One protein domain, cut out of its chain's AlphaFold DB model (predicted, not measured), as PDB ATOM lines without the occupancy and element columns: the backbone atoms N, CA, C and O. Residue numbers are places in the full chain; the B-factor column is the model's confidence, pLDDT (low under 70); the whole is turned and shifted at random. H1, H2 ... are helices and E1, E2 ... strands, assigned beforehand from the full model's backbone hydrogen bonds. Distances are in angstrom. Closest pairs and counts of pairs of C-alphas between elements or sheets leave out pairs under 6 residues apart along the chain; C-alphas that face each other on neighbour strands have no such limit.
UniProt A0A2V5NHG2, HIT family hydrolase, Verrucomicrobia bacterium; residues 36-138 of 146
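What this domain is: This is residues 36 to 138 of the 146 residues of the protein "HIT family hydrolase" of Verrucomicrobia bacterium (UniProt A0A2V5NHG2). A two-stranded hairpin, E1 and E2, has one long helix, H1, packed on it through residues 65 to 76, and a short helix, H2, meets residues 71 to 75 of H1 nearly at a right angle. Long loops make up much of the rest, and residues 111 to 129, of which 127 to 129 belong to H2, stick out from this body. The printed part has 103 residues with two named helices and two named strands, in the order H1, E1, E2, H2; the sheet E1 - E2 is antiparallel. The class is mixed, helices and strands, though under half of the residues are in named elements. The whole is only just loose, close to compact, with a radius of gyration of the C-alphas of 15.8 A and spans of 39 by 35 by 25 A.

How they stand to each other: Look first at E1, residues 80 to 84, and E2, residues 102 to 106, antiparallel neighbours that form a hairpin, with 159 degrees between their directions. C-alphas 81 and 105 face each other at 4.6 A. Across the pair you will find N 82 and O 104 at 2.9 A and N 106 and O 80 at 2.8 A, both within hydrogen-bond range. Go next to H1, residues 55 to 76: its closest C-alphas to E2 are those of Gln 69 and Ile 103, 6.7 A apart, and to E1 those of Gln 69 and Phe 81, 7.8 A apart. H1 touches H2, residues 127 to 137, with residues 71 to 75 alone; the closest C-alphas, of Ile 71 and Ala 137, are 6.3 A apart. Their lines are about perpendicular, at 76 degrees. E1 and H2 are apart. In H1 and H2 every O i to N i+4 pair is within hydrogen-bond range.

Where its parts are: Find C-alpha 80 at (185.107, 250.872, 295.671); from there E1 runs 13.5 A to C-alpha 84. E2 covers 12.5 A from His 102 to Arg 106. H1 begins at C-alpha 55, at (175.136, 231.417, 312.269), and runs 31.2 A to C-alpha 76. H2 runs 15.3 A from Leu 127 and ends at C-alpha 137, at (196.328, 236.325, 293.656).

The domain as a whole: The two C-alphas farthest apart are those of Asn 56 and Leu 117, at 44.3 A. The printed part, residues 36 to 138, has no cut. The link from H1 to E1 is tight; those from E1 to E2, 17 residues, and from E2 to H2, 20 residues, are long. The mean pLDDT of the printed part is 74.7; look for values under 70 at residues 39 to 44, 48, 94 to 97, 111 to 125 and 127 to 129.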
ATOM      1  N   SER A  36     172.139 217.517 291.486       77.25
ATOM      2  CA  SER A  36     172.119 217.082 292.889       77.25
ATOM      3  C   SER A  36     173.518 216.834 293.465       77.25
ATOM      4  O   SER A  36     173.640 216.516 294.644       77.25
ATOM      5  N   ASP A  37     174.570 216.911 292.642       77.44
ATOM      6  CA  ASP A  37     175.956 216.751 293.097       77.44
ATOM      7  C   ASP A  37     176.541 218.103 293.512       77.44
ATOM      8  O   ASP A  37     177.193 218.801 292.732       77.44
ATOM      9  N   ASP A  38     176.271 218.472 294.759       74.25
ATOM     10  CA  ASP A  38     176.649 219.763 295.325       74.25
ATOM     11  C   ASP A  38     178.166 219.965 295.370       74.25
ATOM     12  O   ASP A  38     178.672 221.028 295.005       74.25
ATOM     13  N   ARG A  39     178.921 218.918 295.715       68.06
ATOM     14  CA  ARG A  39     180.382 218.991 295.818       68.06
ATOM     15  C   ARG A  39     181.035 219.212 294.459       68.06
ATOM     16  O   ARG A  39     181.952 220.026 294.360       68.06
ATOM     17  N   ALA A  40     180.583 218.504 293.423       63.62
ATOM     18  CA  ALA A  40     181.132 218.663 292.078       63.62
ATOM     19  C   ALA A  40     180.862 220.056 291.486       63.62
ATOM     20  O   ALA A  40     181.607 220.504 290.618       63.62
ATOM     21  N   HIS A  41     179.836 220.752 291.985       62.59
ATOM     22  CA  HIS A  41     179.401 222.055 291.480       62.59
ATOM     23  C   HIS A  41     179.642 223.204 292.465       62.59
ATOM     24  O   HIS A  41     179.137 224.304 292.251       62.59
ATOM     25  N   LEU A  42     180.432 222.963 293.519       64.88
ATOM     26  CA  LEU A  42     180.800 223.953 294.538       64.88
ATOM     27  C   LEU A  42     179.585 224.601 295.228       64.88
ATOM     28  O   LEU A  42     179.627 225.762 295.634       64.88
ATOM     29  N   VAL A  43     178.495 223.845 295.366       65.38
ATOM     30  CA  VAL A  43     177.298 224.258 296.097       65.38
ATOM     31  C   VAL A  43     177.501 223.898 297.564       65.38
ATOM     32  O   VAL A  43     177.595 222.730 297.919       65.38
ATOM     33  N   VAL A  44     177.602 224.912 298.423       66.12
ATOM     34  CA  VAL A  44     177.760 224.714 299.875       66.12
ATOM     35  C   VAL A  44     176.411 224.418 300.532       66.12
ATOM     36  O   VAL A  44     176.316 223.570 301.410       66.12
ATOM     37  N   THR A  45     175.354 225.097 300.083       71.00
ATOM     38  CA  THR A  45     173.994 224.925 300.599       71.00
ATOM     39  C   THR A  45     172.964 225.381 299.563       71.00
ATOM     40  O   THR A  45     173.266 226.185 298.676       71.00
ATOM     41  N   ARG A  46     171.739 224.857 299.660       74.94
ATOM     42  CA  ARG A  46     170.617 225.154 298.755       74.94
ATOM     43  C   ARG A  46     169.486 225.808 299.532       74.94
ATOM     44  O   ARG A  46     168.515 225.154 299.905       74.94
ATOM     45  N   VAL A  47     169.636 227.102 299.791       74.50
ATOM     46  CA  VAL A  47     168.615 227.899 300.472       74.50
ATOM     47  C   VAL A  47     168.253 229.141 299.665       74.50
ATOM     48  O   VAL A  47     169.115 229.796 299.080       74.50
ATOM     49  N   GLY A  48     166.964 229.485 299.668       68.56
ATOM     50  CA  GLY A  48     166.429 230.662 298.971       68.56
ATOM     51  C   GLY A  48     166.531 231.971 299.758       68.56
ATOM     52  O   GLY A  48     166.131 233.019 299.261       68.56
ATOM     53  N   GLY A  49     167.046 231.953 300.993       74.81
ATOM     54  CA  GLY A  49     167.125 233.161 301.810       74.81
ATOM     55  C   GLY A  49     168.069 233.052 303.001       74.81
ATOM     56  O   GLY A  49     168.312 231.971 303.528       74.81
ATOM     57  N   LEU A  50     168.558 234.208 303.456       81.56
ATOM     58  CA  LEU A  50     169.500 234.320 304.577       81.56
ATOM     59  C   LEU A  50     168.959 233.727 305.885       81.56
ATOM     60  O   LEU A  50     169.725 233.178 306.662       81.56
ATOM     61  N   GLY A  51     167.647 233.813 306.123       83.06
ATOM     62  CA  GLY A  51     167.024 233.293 307.347       83.06
ATOM     63  C   GLY A  51     167.004 231.766 307.458       83.06
ATOM     64  O   GLY A  51     166.634 231.250 308.505       83.06
ATOM     65  N   ALA A  52     167.371 231.052 306.390       84.38
ATOM     66  CA  ALA A  52     167.501 229.598 306.389       84.38
ATOM     67  C   ALA A  52     168.944 229.124 306.648       84.38
ATOM     68  O   ALA A  52     169.163 227.919 306.736       84.38
ATOM     69  N   LEU A  53     169.905 230.050 306.765       85.56
ATOM     70  CA  LEU A  53     171.294 229.750 307.104       85.56
ATOM     71  C   LEU A  53     171.499 229.731 308.623       85.56
ATOM     72  O   LEU A  53     170.930 230.547 309.351       85.56
ATOM     73  N   GLY A  54     172.365 228.841 309.093       86.56
ATOM     74  CA  GLY A  54     172.903 228.869 310.448       86.56
ATOM     75  C   GLY A  54     173.915 230.002 310.652       86.56
ATOM     76  O   GLY A  54     174.476 230.551 309.706       86.56
ATOM     77  N   GLU A  55     174.203 230.333 311.912       87.50
ATOM     78  CA  GLU A  55     175.136 231.417 312.269       87.50
ATOM     79  C   GLU A  55     176.547 231.207 311.694       87.50
ATOM     80  O   GLU A  55     177.165 232.149 311.190       87.50
ATOM     81  N   ASN A  56     177.036 229.963 311.707       87.62
ATOM     82  CA  ASN A  56     178.335 229.614 311.130       87.62
ATOM     83  C   ASN A  56     178.338 229.766 309.605       87.62
ATOM     84  O   ASN A  56     179.286 230.316 309.058       87.62
ATOM     85  N   GLU A  57     177.260 229.363 308.923       85.69
ATOM     86  CA  GLU A  57     177.139 229.510 307.466       85.69
ATOM     87  C   GLU A  57     177.099 230.987 307.064       85.69
ATOM     88  O   GLU A  57     177.751 231.384 306.103       85.69
ATOM     89  N   ILE A  58     176.387 231.829 307.823       87.75
ATOM     90  CA  ILE A  58     176.387 233.285 307.616       87.75
ATOM     91  C   ILE A  58     177.804 233.841 307.794       87.75
ATOM     92  O   ILE A  58     178.269 234.637 306.976       87.75
ATOM     93  N   THR A  59     178.497 233.414 308.848       88.94
ATOM     94  CA  THR A  59     179.853 233.877 309.160       88.94
ATOM     95  C   THR A  59     180.848 233.486 308.069       88.94
ATOM     96  O   THR A  59     181.591 234.345 307.587       88.94
ATOM     97  N   GLU A  60     180.844 232.228 307.629       87.06
ATOM     98  CA  GLU A  60     181.693 231.760 306.530       87.06
ATOM     99  C   GLU A  60     181.350 232.463 305.215       87.06
ATOM    100  O   GLU A  60     182.250 232.937 304.519       87.06
ATOM    101  N   LEU A  61     180.059 232.612 304.900       87.25
ATOM    102  CA  LEU A  61     179.601 233.274 303.680       87.25
ATOM    103  C   LEU A  61     180.118 234.715 303.604       87.25
ATOM    104  O   LEU A  61     180.678 235.125 302.586       87.25
ATOM    105  N   PHE A  62     179.990 235.489 304.685       90.06
ATOM    106  CA  PHE A  62     180.515 236.856 304.723       90.06
ATOM    107  C   PHE A  62     182.044 236.910 304.819       90.06
ATOM    108  O   PHE A  62     182.646 237.837 304.273       90.06
ATOM    109  N   SER A  63     182.693 235.913 305.422       89.62
ATOM    110  CA  SER A  63     184.158 235.801 305.390       89.62
ATOM    111  C   SER A  63     184.662 235.599 303.960       89.62
ATOM    112  O   SER A  63     185.612 236.266 303.538       89.62
ATOM    113  N   LEU A  64     183.970 234.775 303.166       87.50
ATOM    114  CA  LEU A  64     184.264 234.586 301.747       87.50
ATOM    115  C   LEU A  64     184.025 235.869 300.940       87.50
ATOM    116  O   LEU A  64     184.816 236.194 300.054       87.50
ATOM    117  N   VAL A  65     182.984 236.642 301.266       89.75
ATOM    118  CA  VAL A  65     182.748 237.957 300.647       89.75
ATOM    119  C   VAL A  65     183.912 238.908 300.912       89.75
ATOM    120  O   VAL A  65     184.405 239.552 299.983       89.75
ATOM    121  N   VAL A  66     184.388 238.983 302.158       90.38
ATOM    122  CA  VAL A  66     185.551 239.805 302.522       90.38
ATOM    123  C   VAL A  66     186.795 239.348 301.760       90.38
ATOM    124  O   VAL A  66     187.507 240.181 301.190       90.38
ATOM    125  N   HIS A  67     187.033 238.039 301.694       88.50
ATOM    126  CA  HIS A  67     188.158 237.461 300.965       88.50
ATOM    127  C   HIS A  67     188.106 237.802 299.466       88.50
ATOM    128  O   HIS A  67     189.051 238.382 298.926       88.50
ATOM    129  N   GLY A  68     186.970 237.547 298.810       86.56
ATOM    130  CA  GLY A  68     186.762 237.854 297.394       86.56
ATOM    131  C   GLY A  68     186.902 239.347 297.087       86.56
ATOM    132  O   GLY A  68     187.548 239.719 296.107       86.56
ATOM    133  N   GLN A  69     186.375 240.220 297.951       89.56
ATOM    134  CA  GLN A  69     186.544 241.670 297.827       89.56
ATOM    135  C   GLN A  69     188.023 242.081 297.868       89.56
ATOM    136  O   GLN A  69     188.441 242.948 297.098       89.56
ATOM    137  N   ASN A  70     188.821 241.485 298.757       90.56
ATOM    138  CA  ASN A  70     190.239 241.816 298.893       90.56
ATOM    139  C   ASN A  70     191.045 241.375 297.668       90.56
ATOM    140  O   ASN A  70     191.782 242.194 297.116       90.56
ATOM    141  N   ILE A  71     190.825 240.147 297.183       88.56
ATOM    142  CA  ILE A  71     191.456 239.658 295.947       88.56
ATOM    143  C   ILE A  71     191.066 240.554 294.768       88.56
ATOM    144  O   ILE A  71     191.928 241.012 294.020       88.56
ATOM    145  N   LEU A  72     189.775 240.873 294.612       84.94
ATOM    146  CA  LEU A  72     189.314 241.758 293.542       84.94
ATOM    147  C   LEU A  72     189.967 243.141 293.642       84.94
ATOM    148  O   LEU A  72     190.432 243.674 292.635       84.94
ATOM    149  N   ARG A  73     190.057 243.723 294.842       88.94
ATOM    150  CA  ARG A  73     190.708 245.027 295.042       88.94
ATOM    151  C   ARG A  73     192.158 244.990 294.578       88.94
ATOM    152  O   ARG A  73     192.606 245.930 293.923       88.94
ATOM    153  N   GLU A  74     192.878 243.920 294.890       88.69
ATOM    154  CA  GLU A  74     194.270 243.762 294.489       88.69
ATOM    155  C   GLU A  74     194.426 243.558 292.980       88.69
ATOM    156  O   GLU A  74     195.250 244.238 292.363       88.69
ATOM    157  N   VAL A  75     193.635 242.663 292.389       86.56
ATOM    158  CA  VAL A  75     193.783 242.245 290.989       86.56
ATOM    159  C   VAL A  75     193.293 243.314 290.022       86.56
ATOM    160  O   VAL A  75     193.994 243.634 289.062       86.56
ATOM    161  N   VAL A  76     192.114 243.892 290.272       83.25
ATOM    162  CA  VAL A  76     191.502 244.862 289.348       83.25
ATOM    163  C   VAL A  76     191.739 246.318 289.752       83.25
ATOM    164  O   VAL A  76     191.397 247.221 288.997       83.25
ATOM    165  N   LYS A  77     192.351 246.579 290.917       88.06
ATOM    166  CA  LYS A  77     192.625 247.938 291.430       88.06
ATOM    167  C   LYS A  77     191.357 248.791 291.556       88.06
ATOM    168  O   LYS A  77     191.319 249.947 291.132       88.06
ATOM    169  N   ALA A  78     190.302 248.207 292.118       86.00
ATOM    170  CA  ALA A  78     189.012 248.874 292.269       86.00
ATOM    171  C   ALA A  78     189.030 250.029 293.289       86.00
ATOM    172  O   ALA A  78     189.581 249.902 294.382       86.00
ATOM    173  N   GLN A  79     188.375 251.131 292.902       88.88
ATOM    174  CA  GLN A  79     188.006 252.337 293.666       88.88
ATOM    175  C   GLN A  79     187.146 252.061 294.910       88.88
ATOM    176  O   GLN A  79     187.330 252.616 295.992       88.88
ATOM    177  N   GLY A  80     186.155 251.198 294.714       86.75
ATOM    178  CA  GLY A  80     185.107 250.872 295.671       86.75
ATOM    179  C   GLY A  80     184.358 249.615 295.242       86.75
ATOM    180  O   GLY A  80     184.747 248.963 294.275       86.75
ATOM    181  N   PHE A  81     183.295 249.260 295.966       85.69
ATOM    182  CA  PHE A  81     182.513 248.052 295.699       85.69
ATOM    183  C   PHE A  81     181.021 248.280 295.944       85.69
ATOM    184  O   PHE A  81     180.643 248.991 296.873       85.69
ATOM    185  N   ASN A  82     180.176 247.624 295.147       84.50
ATOM    186  CA  ASN A  82     178.799 247.331 295.525       84.50
ATOM    187  C   ASN A  82     178.692 245.849 295.875       84.50
ATOM    188  O   ASN A  82     179.095 245.000 295.081       84.50
ATOM    189  N   ILE A  83     178.151 245.556 297.055       83.31
ATOM    190  CA  ILE A  83     177.901 244.192 297.516       83.31
ATOM    191  C   ILE A  83     176.409 244.063 297.789       83.31
ATOM    192  O   ILE A  83     175.839 244.922 298.461       83.31
ATOM    193  N   GLY A  84     175.768 243.038 297.231       82.94
ATOM    194  CA  GLY A  84     174.313 242.912 297.284       82.94
ATOM    195  C   GLY A  84     173.815 241.489 297.082       82.94
ATOM    196  O   GLY A  84     174.525 240.638 296.550       82.94
ATOM    197  N   ILE A  85     172.581 241.258 297.526       83.69
ATOM    198  CA  ILE A  85     171.891 239.968 297.502       83.69
ATOM    199  C   ILE A  85     170.454 240.232 297.062       83.69
ATOM    200  O   ILE A  85     169.790 241.092 297.642       83.69
ATOM    201  N   ASN A  86     169.969 239.478 296.077       81.94
ATOM    202  CA  ASN A  86     168.571 239.519 295.656       81.94
ATOM    203  C   ASN A  86     167.848 238.292 296.223       81.94
ATOM    204  O   ASN A  86     168.294 237.167 296.012       81.94
ATOM    205  N   ILE A  87     166.735 238.503 296.932       83.00
ATOM    206  CA  ILE A  87     165.936 237.427 297.539       83.00
ATOM    207  C   ILE A  87     164.521 237.471 296.963       83.00
ATOM    208  O   ILE A  87     163.801 238.455 297.133       83.00
ATOM    209  N   GLY A  88     164.122 236.381 296.306       78.00
ATOM    210  CA  GLY A  88     162.829 236.255 295.639       78.00
ATOM    211  C   GLY A  88     162.771 236.910 294.255       78.00
ATOM    212  O   GLY A  88     163.545 237.805 293.909       78.00
ATOM    213  N   GLU A  89     161.810 236.459 293.451       77.31
ATOM    214  CA  GLU A  89     161.645 236.870 292.050       77.31
ATOM    215  C   GLU A  89     161.442 238.388 291.901       77.31
ATOM    216  O   GLU A  89     162.078 239.026 291.063       77.31
ATOM    217  N   CYS A  90     160.629 238.997 292.772       79.56
ATOM    218  CA  CYS A  90     160.367 240.442 292.758       79.56
ATOM    219  C   CYS A  90     161.621 241.293 293.007       79.56
ATOM    220  O   CYS A  90     161.677 242.431 292.546       79.56
ATOM    221  N   ALA A  91     162.619 240.757 293.717       73.88
ATOM    222  CA  ALA A  91     163.902 241.422 293.935       73.88
ATOM    223  C   ALA A  91     164.901 241.180 292.787       73.88
ATOM    224  O   ALA A  91     166.021 241.679 292.834       73.88
ATOM    225  N   GLY A  92     164.521 240.412 291.759       72.56
ATOM    226  CA  GLY A  92     165.383 240.085 290.625       72.56
ATOM    227  C   GLY A  92     166.313 238.895 290.864       72.56
ATOM    228  O   GLY A  92     167.367 238.824 290.233       72.56
ATOM    229  N   ALA A  93     165.965 237.966 291.763       73.75
ATOM    230  CA  ALA A  93     166.680 236.696 291.870       73.75
ATOM    231  C   ALA A  93     166.412 235.844 290.616       73.75
ATOM    232  O   ALA A  93     165.284 235.409 290.393       73.75
ATOM    233  N   GLY A  94     167.439 235.609 289.791       67.19
ATOM    234  CA  GLY A  94     167.305 234.809 288.563       67.19
ATOM    235  C   GLY A  94     166.998 233.328 288.823       67.19
ATOM    236  O   GLY A  94     166.350 232.680 288.008       67.19
ATOM    237  N   VAL A  95     167.427 232.810 289.979       69.62
ATOM    238  CA  VAL A  95     167.099 231.472 290.485       69.62
ATOM    239  C   VAL A  95     166.600 231.649 291.925       69.62
ATOM    240  O   VAL A  95     167.426 231.839 292.819       69.62
ATOM    241  N   PRO A  96     165.274 231.652 292.165       64.38
ATOM    242  CA  PRO A  96     164.691 232.035 293.458       64.38
ATOM    243  C   PRO A  96     165.203 231.251 294.676       64.38
ATOM    244  O   PRO A  96     165.290 231.818 295.760       64.38
ATOM    245  N   ASP A  97     165.599 229.990 294.488       69.75
ATOM    246  CA  ASP A  97     166.078 229.102 295.559       69.75
ATOM    247  C   ASP A  97     167.614 228.997 295.638       69.75
ATOM    248  O   ASP A  97     168.150 228.105 296.299       69.75
ATOM    249  N   HIS A  98     168.340 229.892 294.957       73.62
ATOM    250  CA  HIS A  98     169.802 229.928 294.964       73.62
ATOM    251  C   HIS A  98     170.322 231.284 295.445       73.62
ATOM    252  O   HIS A  98     170.476 232.242 294.675       73.62
ATOM    253  N   LEU A  99     170.625 231.346 296.740       79.00
ATOM    254  CA  LEU A  99     171.282 232.494 297.343       79.00
ATOM    255  C   LEU A  99     172.681 232.695 296.742       79.00
ATOM    256  O   LEU A  99     173.524 231.802 296.773       79.00
ATOM    257  N   HIS A 100     172.943 233.901 296.251       79.19
ATOM    258  CA  HIS A 100     174.260 234.317 295.788       79.19
ATOM    259  C   HIS A 100     174.504 235.778 296.157       79.19
ATOM    260  O   HIS A 100     173.573 236.579 296.260       79.19
ATOM    261  N   ILE A 101     175.773 236.122 296.366       82.25
ATOM    262  CA  ILE A 101     176.197 237.477 296.715       82.25
ATOM    263  C   ILE A 101     176.959 238.061 295.535       82.25
ATOM    264  O   ILE A 101     177.943 237.494 295.063       82.25
ATOM    265  N   HIS A 102     176.519 239.223 295.068       82.25
ATOM    266  CA  HIS A 102     177.244 239.987 294.067       82.25
ATOM    267  C   HIS A 102     178.343 240.801 294.744       82.25
ATOM    268  O   HIS A 102     178.063 241.536 295.686       82.25
ATOM    269  N   ILE A 103     179.572 240.717 294.233       82.44
ATOM    270  CA  ILE A 103     180.686 241.597 294.605       82.44
ATOM    271  C   ILE A 103     181.119 242.321 293.338       82.44
ATOM    272  O   ILE A 103     181.747 241.732 292.460       82.44
ATOM    273  N   VAL A 104     180.749 243.593 293.219       82.94
ATOM    274  CA  VAL A 104     180.971 244.369 291.998       82.94
ATOM    275  C   VAL A 104     181.995 245.466 292.263       82.94
ATOM    276  O   VAL A 104     181.687 246.404 293.002       82.94
ATOM    277  N   PRO A 105     183.199 245.383 291.673       83.00
ATOM    278  CA  PRO A 105     184.200 246.431 291.791       83.00
ATOM    279  C   PRO A 105     183.779 247.700 291.034       83.00
ATOM    280  O   PRO A 105     183.138 247.613 289.987       83.00
ATOM    281  N   ARG A 106     184.140 248.870 291.574       82.38
ATOM    282  CA  ARG A 106     183.747 250.201 291.087       82.38
ATOM    283  C   ARG A 106     184.931 251.158 290.982       82.38
ATOM    284  O   ARG A 106     185.877 251.039 291.759       82.38
ATOM    285  N   TRP A 107     184.848 252.147 290.098       84.81
ATOM    286  CA  TRP A 107     185.846 253.210 289.907       84.81
ATOM    287  C   TRP A 107     185.194 254.587 289.803       84.81
ATOM    288  O   TRP A 107     184.089 254.731 289.295       84.81
ATOM    289  N   SER A 108     185.895 255.634 290.232       82.50
ATOM    290  CA  SER A 108     185.435 257.006 290.009       82.50
ATOM    291  C   SER A 108     185.221 257.272 288.515       82.50
ATOM    292  O   SER A 108     186.120 257.051 287.703       82.50
ATOM    293  N   GLY A 109     184.022 257.734 288.157       74.69
ATOM    294  CA  GLY A 109     183.624 257.971 286.768       74.69
ATOM    295  C   GLY A 109     183.145 256.727 286.018       74.69
ATOM    296  O   GLY A 109     182.721 256.859 284.869       74.69
ATOM    297  N   ASP A 110     183.146 255.543 286.644       72.56
ATOM    298  CA  ASP A 110     182.402 254.417 286.097       72.56
ATOM    299  C   ASP A 110     180.897 254.684 286.238       72.56
ATOM    300  O   ASP A 110     180.382 255.156 287.256       72.56
ATOM    301  N   THR A 111     180.162 254.469 285.156       56.22
ATOM    302  CA  THR A 111     178.715 254.632 285.175       56.22
ATOM    303  C   THR A 111     178.092 253.250 285.287       56.22
ATOM    304  O   THR A 111     178.242 252.418 284.400       56.22
ATOM    305  N   ASN A 112     177.288 253.032 286.332       51.19
ATOM    306  CA  ASN A 112     176.299 251.941 286.388       51.19
ATOM    307  C   ASN A 112     175.184 252.104 285.323       51.19
ATOM    308  O   ASN A 112     174.174 251.413 285.368       51.19
ATOM    309  N   PHE A 113     175.333 253.057 284.396       42.25
ATOM    310  CA  PHE A 113     174.283 253.636 283.560       42.25
ATOM    311  C   PHE A 113     174.498 253.380 282.059       42.25
ATOM    312  O   PHE A 113     174.035 254.140 281.212       42.25
ATOM    313  N   MET A 114     175.200 252.305 281.698       33.31
ATOM    314  CA  MET A 114     175.113 251.742 280.348       33.31
ATOM    315  C   MET A 114     174.482 250.356 280.443       33.31
ATOM    316  O   MET A 114     175.162 249.390 280.788       33.31
ATOM    317  N   PRO A 115     173.162 250.297 280.179       40.03
ATOM    318  CA  PRO A 115     172.740 249.948 278.824       40.03
ATOM    319  C   PRO A 115     171.554 250.780 278.285       40.03
ATOM    320  O   PRO A 115     170.660 250.226 277.660       40.03
ATOM    321  N   MET A 116     171.506 252.104 278.479       40.78
ATOM    322  CA  MET A 116     170.391 252.898 277.914       40.78
ATOM    323  C   MET A 116     170.536 253.218 276.412       40.78
ATOM    324  O   MET A 116     169.537 253.504 275.764       40.78
ATOM    325  N   LEU A 117     171.742 253.160 275.823       36.00
ATOM    326  CA  LEU A 117     171.944 253.510 274.398       36.00
ATOM    327  C   LEU A 117     172.914 252.606 273.618       36.00
ATOM    328  O   LEU A 117     173.040 252.747 272.406       36.00
ATOM    329  N   SER A 118     173.593 251.667 274.277       36.38
ATOM    330  CA  SER A 118     174.574 250.786 273.640       36.38
ATOM    331  C   SER A 118     174.344 249.361 274.120       36.38
ATOM    332  O   SER A 118     174.647 249.028 275.264       36.38
ATOM    333  N   ALA A 119     173.821 248.508 273.241       35.12
ATOM    334  CA  ALA A 119     173.631 247.074 273.470       35.12
ATOM    335  C   ALA A 119     174.961 246.290 273.491       35.12
ATOM    336  O   ALA A 119     175.008 245.104 273.168       35.12
ATOM    337  N   THR A 120     176.085 246.939 273.796       37.84
ATOM    338  CA  THR A 120     177.391 246.288 273.840       37.84
ATOM    339  C   THR A 120     178.181 246.804 275.028       37.84
ATOM    340  O   THR A 120     178.667 247.935 275.049       37.84
ATOM    341  N   ARG A 121     178.322 245.933 276.029       41.59
ATOM    342  CA  ARG A 121     179.265 246.113 277.125       41.59
ATOM    343  C   ARG A 121     180.638 245.676 276.627       41.59
ATOM    344  O   ARG A 121     180.849 244.496 276.359       41.59
ATOM    345  N   VAL A 122     181.571 246.615 276.503       42.69
ATOM    346  CA  VAL A 122     182.981 246.276 276.284       42.69
ATOM    347  C   VAL A 122     183.543 245.826 277.628       42.69
ATOM    348  O   VAL A 122     183.870 246.646 278.481       42.69
ATOM    349  N   ILE A 123     183.597 244.515 277.852       49.66
ATOM    350  CA  ILE A 123     184.451 243.959 278.900       49.66
ATOM    351  C   ILE A 123     185.848 243.911 278.284       49.66
ATOM    352  O   ILE A 123     186.110 243.109 277.392       49.66
ATOM    353  N   SER A 124     186.717 244.830 278.703       52.88
ATOM    354  CA  SER A 124     188.056 245.028 278.126       52.88
ATOM    355  C   SER A 124     188.997 243.827 278.319       52.88
ATOM    356  O   SER A 124     190.059 243.780 277.705       52.88
ATOM    357  N   GLU A 125     188.619 242.866 279.165       60.66
ATOM    358  CA  GLU A 125     189.387 241.672 279.511       60.66
ATOM    359  C   GLU A 125     188.508 240.410 279.428       60.66
ATOM    360  O   GLU A 125     187.323 240.438 279.755       60.66
ATOM    361  N   SER A 126     189.075 239.286 278.979       71.69
ATOM    362  CA  SER A 126     188.353 238.011 278.934       71.69
ATOM    363  C   SER A 126     188.117 237.460 280.345       71.69
ATOM    364  O   SER A 126     188.967 237.594 281.226       71.69
ATOM    365  N   LEU A 127     186.982 236.783 280.557       68.19
ATOM    366  CA  LEU A 127     186.673 236.133 281.840       68.19
ATOM    367  C   LEU A 127     187.761 235.130 282.254       68.19
ATOM    368  O   LEU A 127     188.085 235.037 283.432       68.19
ATOM    369  N   GLN A 128     188.357 234.439 281.279       67.44
ATOM    370  CA  GLN A 128     189.446 233.489 281.503       67.44
ATOM    371  C   GLN A 128     190.707 234.173 282.054       67.44
ATOM    372  O   GLN A 128     191.258 233.726 283.054       67.44
ATOM    373  N   SER A 129     191.132 235.286 281.445       69.38
ATOM    374  CA  SER A 129     192.305 236.049 281.901       69.38
ATOM    375  C   SER A 129     192.094 236.610 283.307       69.38
ATOM    376  O   SER A 129     192.975 236.523 284.163       69.38
ATOM    377  N   LEU A 130     190.894 237.135 283.580       73.50
ATOM    378  CA  LEU A 130     190.541 237.602 284.917       73.50
ATOM    379  C   LEU A 130     190.559 236.451 285.934       73.50
ATOM    380  O   LEU A 130     191.131 236.607 287.008       73.50
ATOM    381  N   TYR A 131     189.983 235.296 285.592       75.25
ATOM    382  CA  TYR A 131     189.997 234.108 286.445       75.25
ATOM    383  C   TYR A 131     191.422 233.672 286.794       75.25
ATOM    384  O   TYR A 131     191.726 233.469 287.965       75.25
ATOM    385  N   GLU A 132     192.324 233.597 285.814       79.25
ATOM    386  CA  GLU A 132     193.725 233.226 286.041       79.25
ATOM    387  C   GLU A 132     194.429 234.194 286.996       79.25
ATOM    388  O   GLU A 132     195.114 233.760 287.923       79.25
ATOM    389  N   LYS A 133     194.204 235.503 286.840       80.44
ATOM    390  CA  LYS A 133     194.749 236.518 287.753       80.44
ATOM    391  C   LYS A 133     194.189 236.392 289.169       80.44
ATOM    392  O   LYS A 133     194.954 236.485 290.126       80.44
ATOM    393  N   LEU A 134     192.883 236.161 289.312       80.31
ATOM    394  CA  LEU A 134     192.248 235.936 290.617       80.31
ATOM    395  C   LEU A 134     192.805 234.676 291.284       80.31
ATOM    396  O   LEU A 134     193.141 234.695 292.465       80.31
ATOM    397  N   MET A 135     192.960 233.597 290.517       81.06
ATOM    398  CA  MET A 135     193.497 232.334 291.013       81.06
ATOM    399  C   MET A 135     194.979 232.407 291.364       81.06
ATOM    400  O   MET A 135     195.403 231.634 292.219       81.06
ATOM    401  N   ALA A 136     195.745 233.297 290.732       83.88
ATOM    402  CA  ALA A 136     197.137 233.568 291.079       83.88
ATOM    403  C   ALA A 136     197.272 234.471 292.318       83.88
ATOM    404  O   ALA A 136     198.211 234.303 293.086       83.88
ATOM    405  N   ALA A 137     196.342 235.409 292.514       83.00
ATOM    406  CA  ALA A 137     196.328 236.325 293.656       83.00
ATOM    407  C   ALA A 137     195.672 235.735 294.913       83.00
ATOM    408  O   ALA A 137     195.721 236.352 295.977       83.00
ATOM    409  N   ARG A 138     195.043 234.556 294.821       77.75
ATOM    410  CA  ARG A 138     194.524 233.870 296.006       77.75
ATOM    411  C   ARG A 138     195.698 233.592 296.952       77.75
ATOM    412  O   ARG A 138     196.632 232.879 296.585       77.75
TER     413      ARG A 138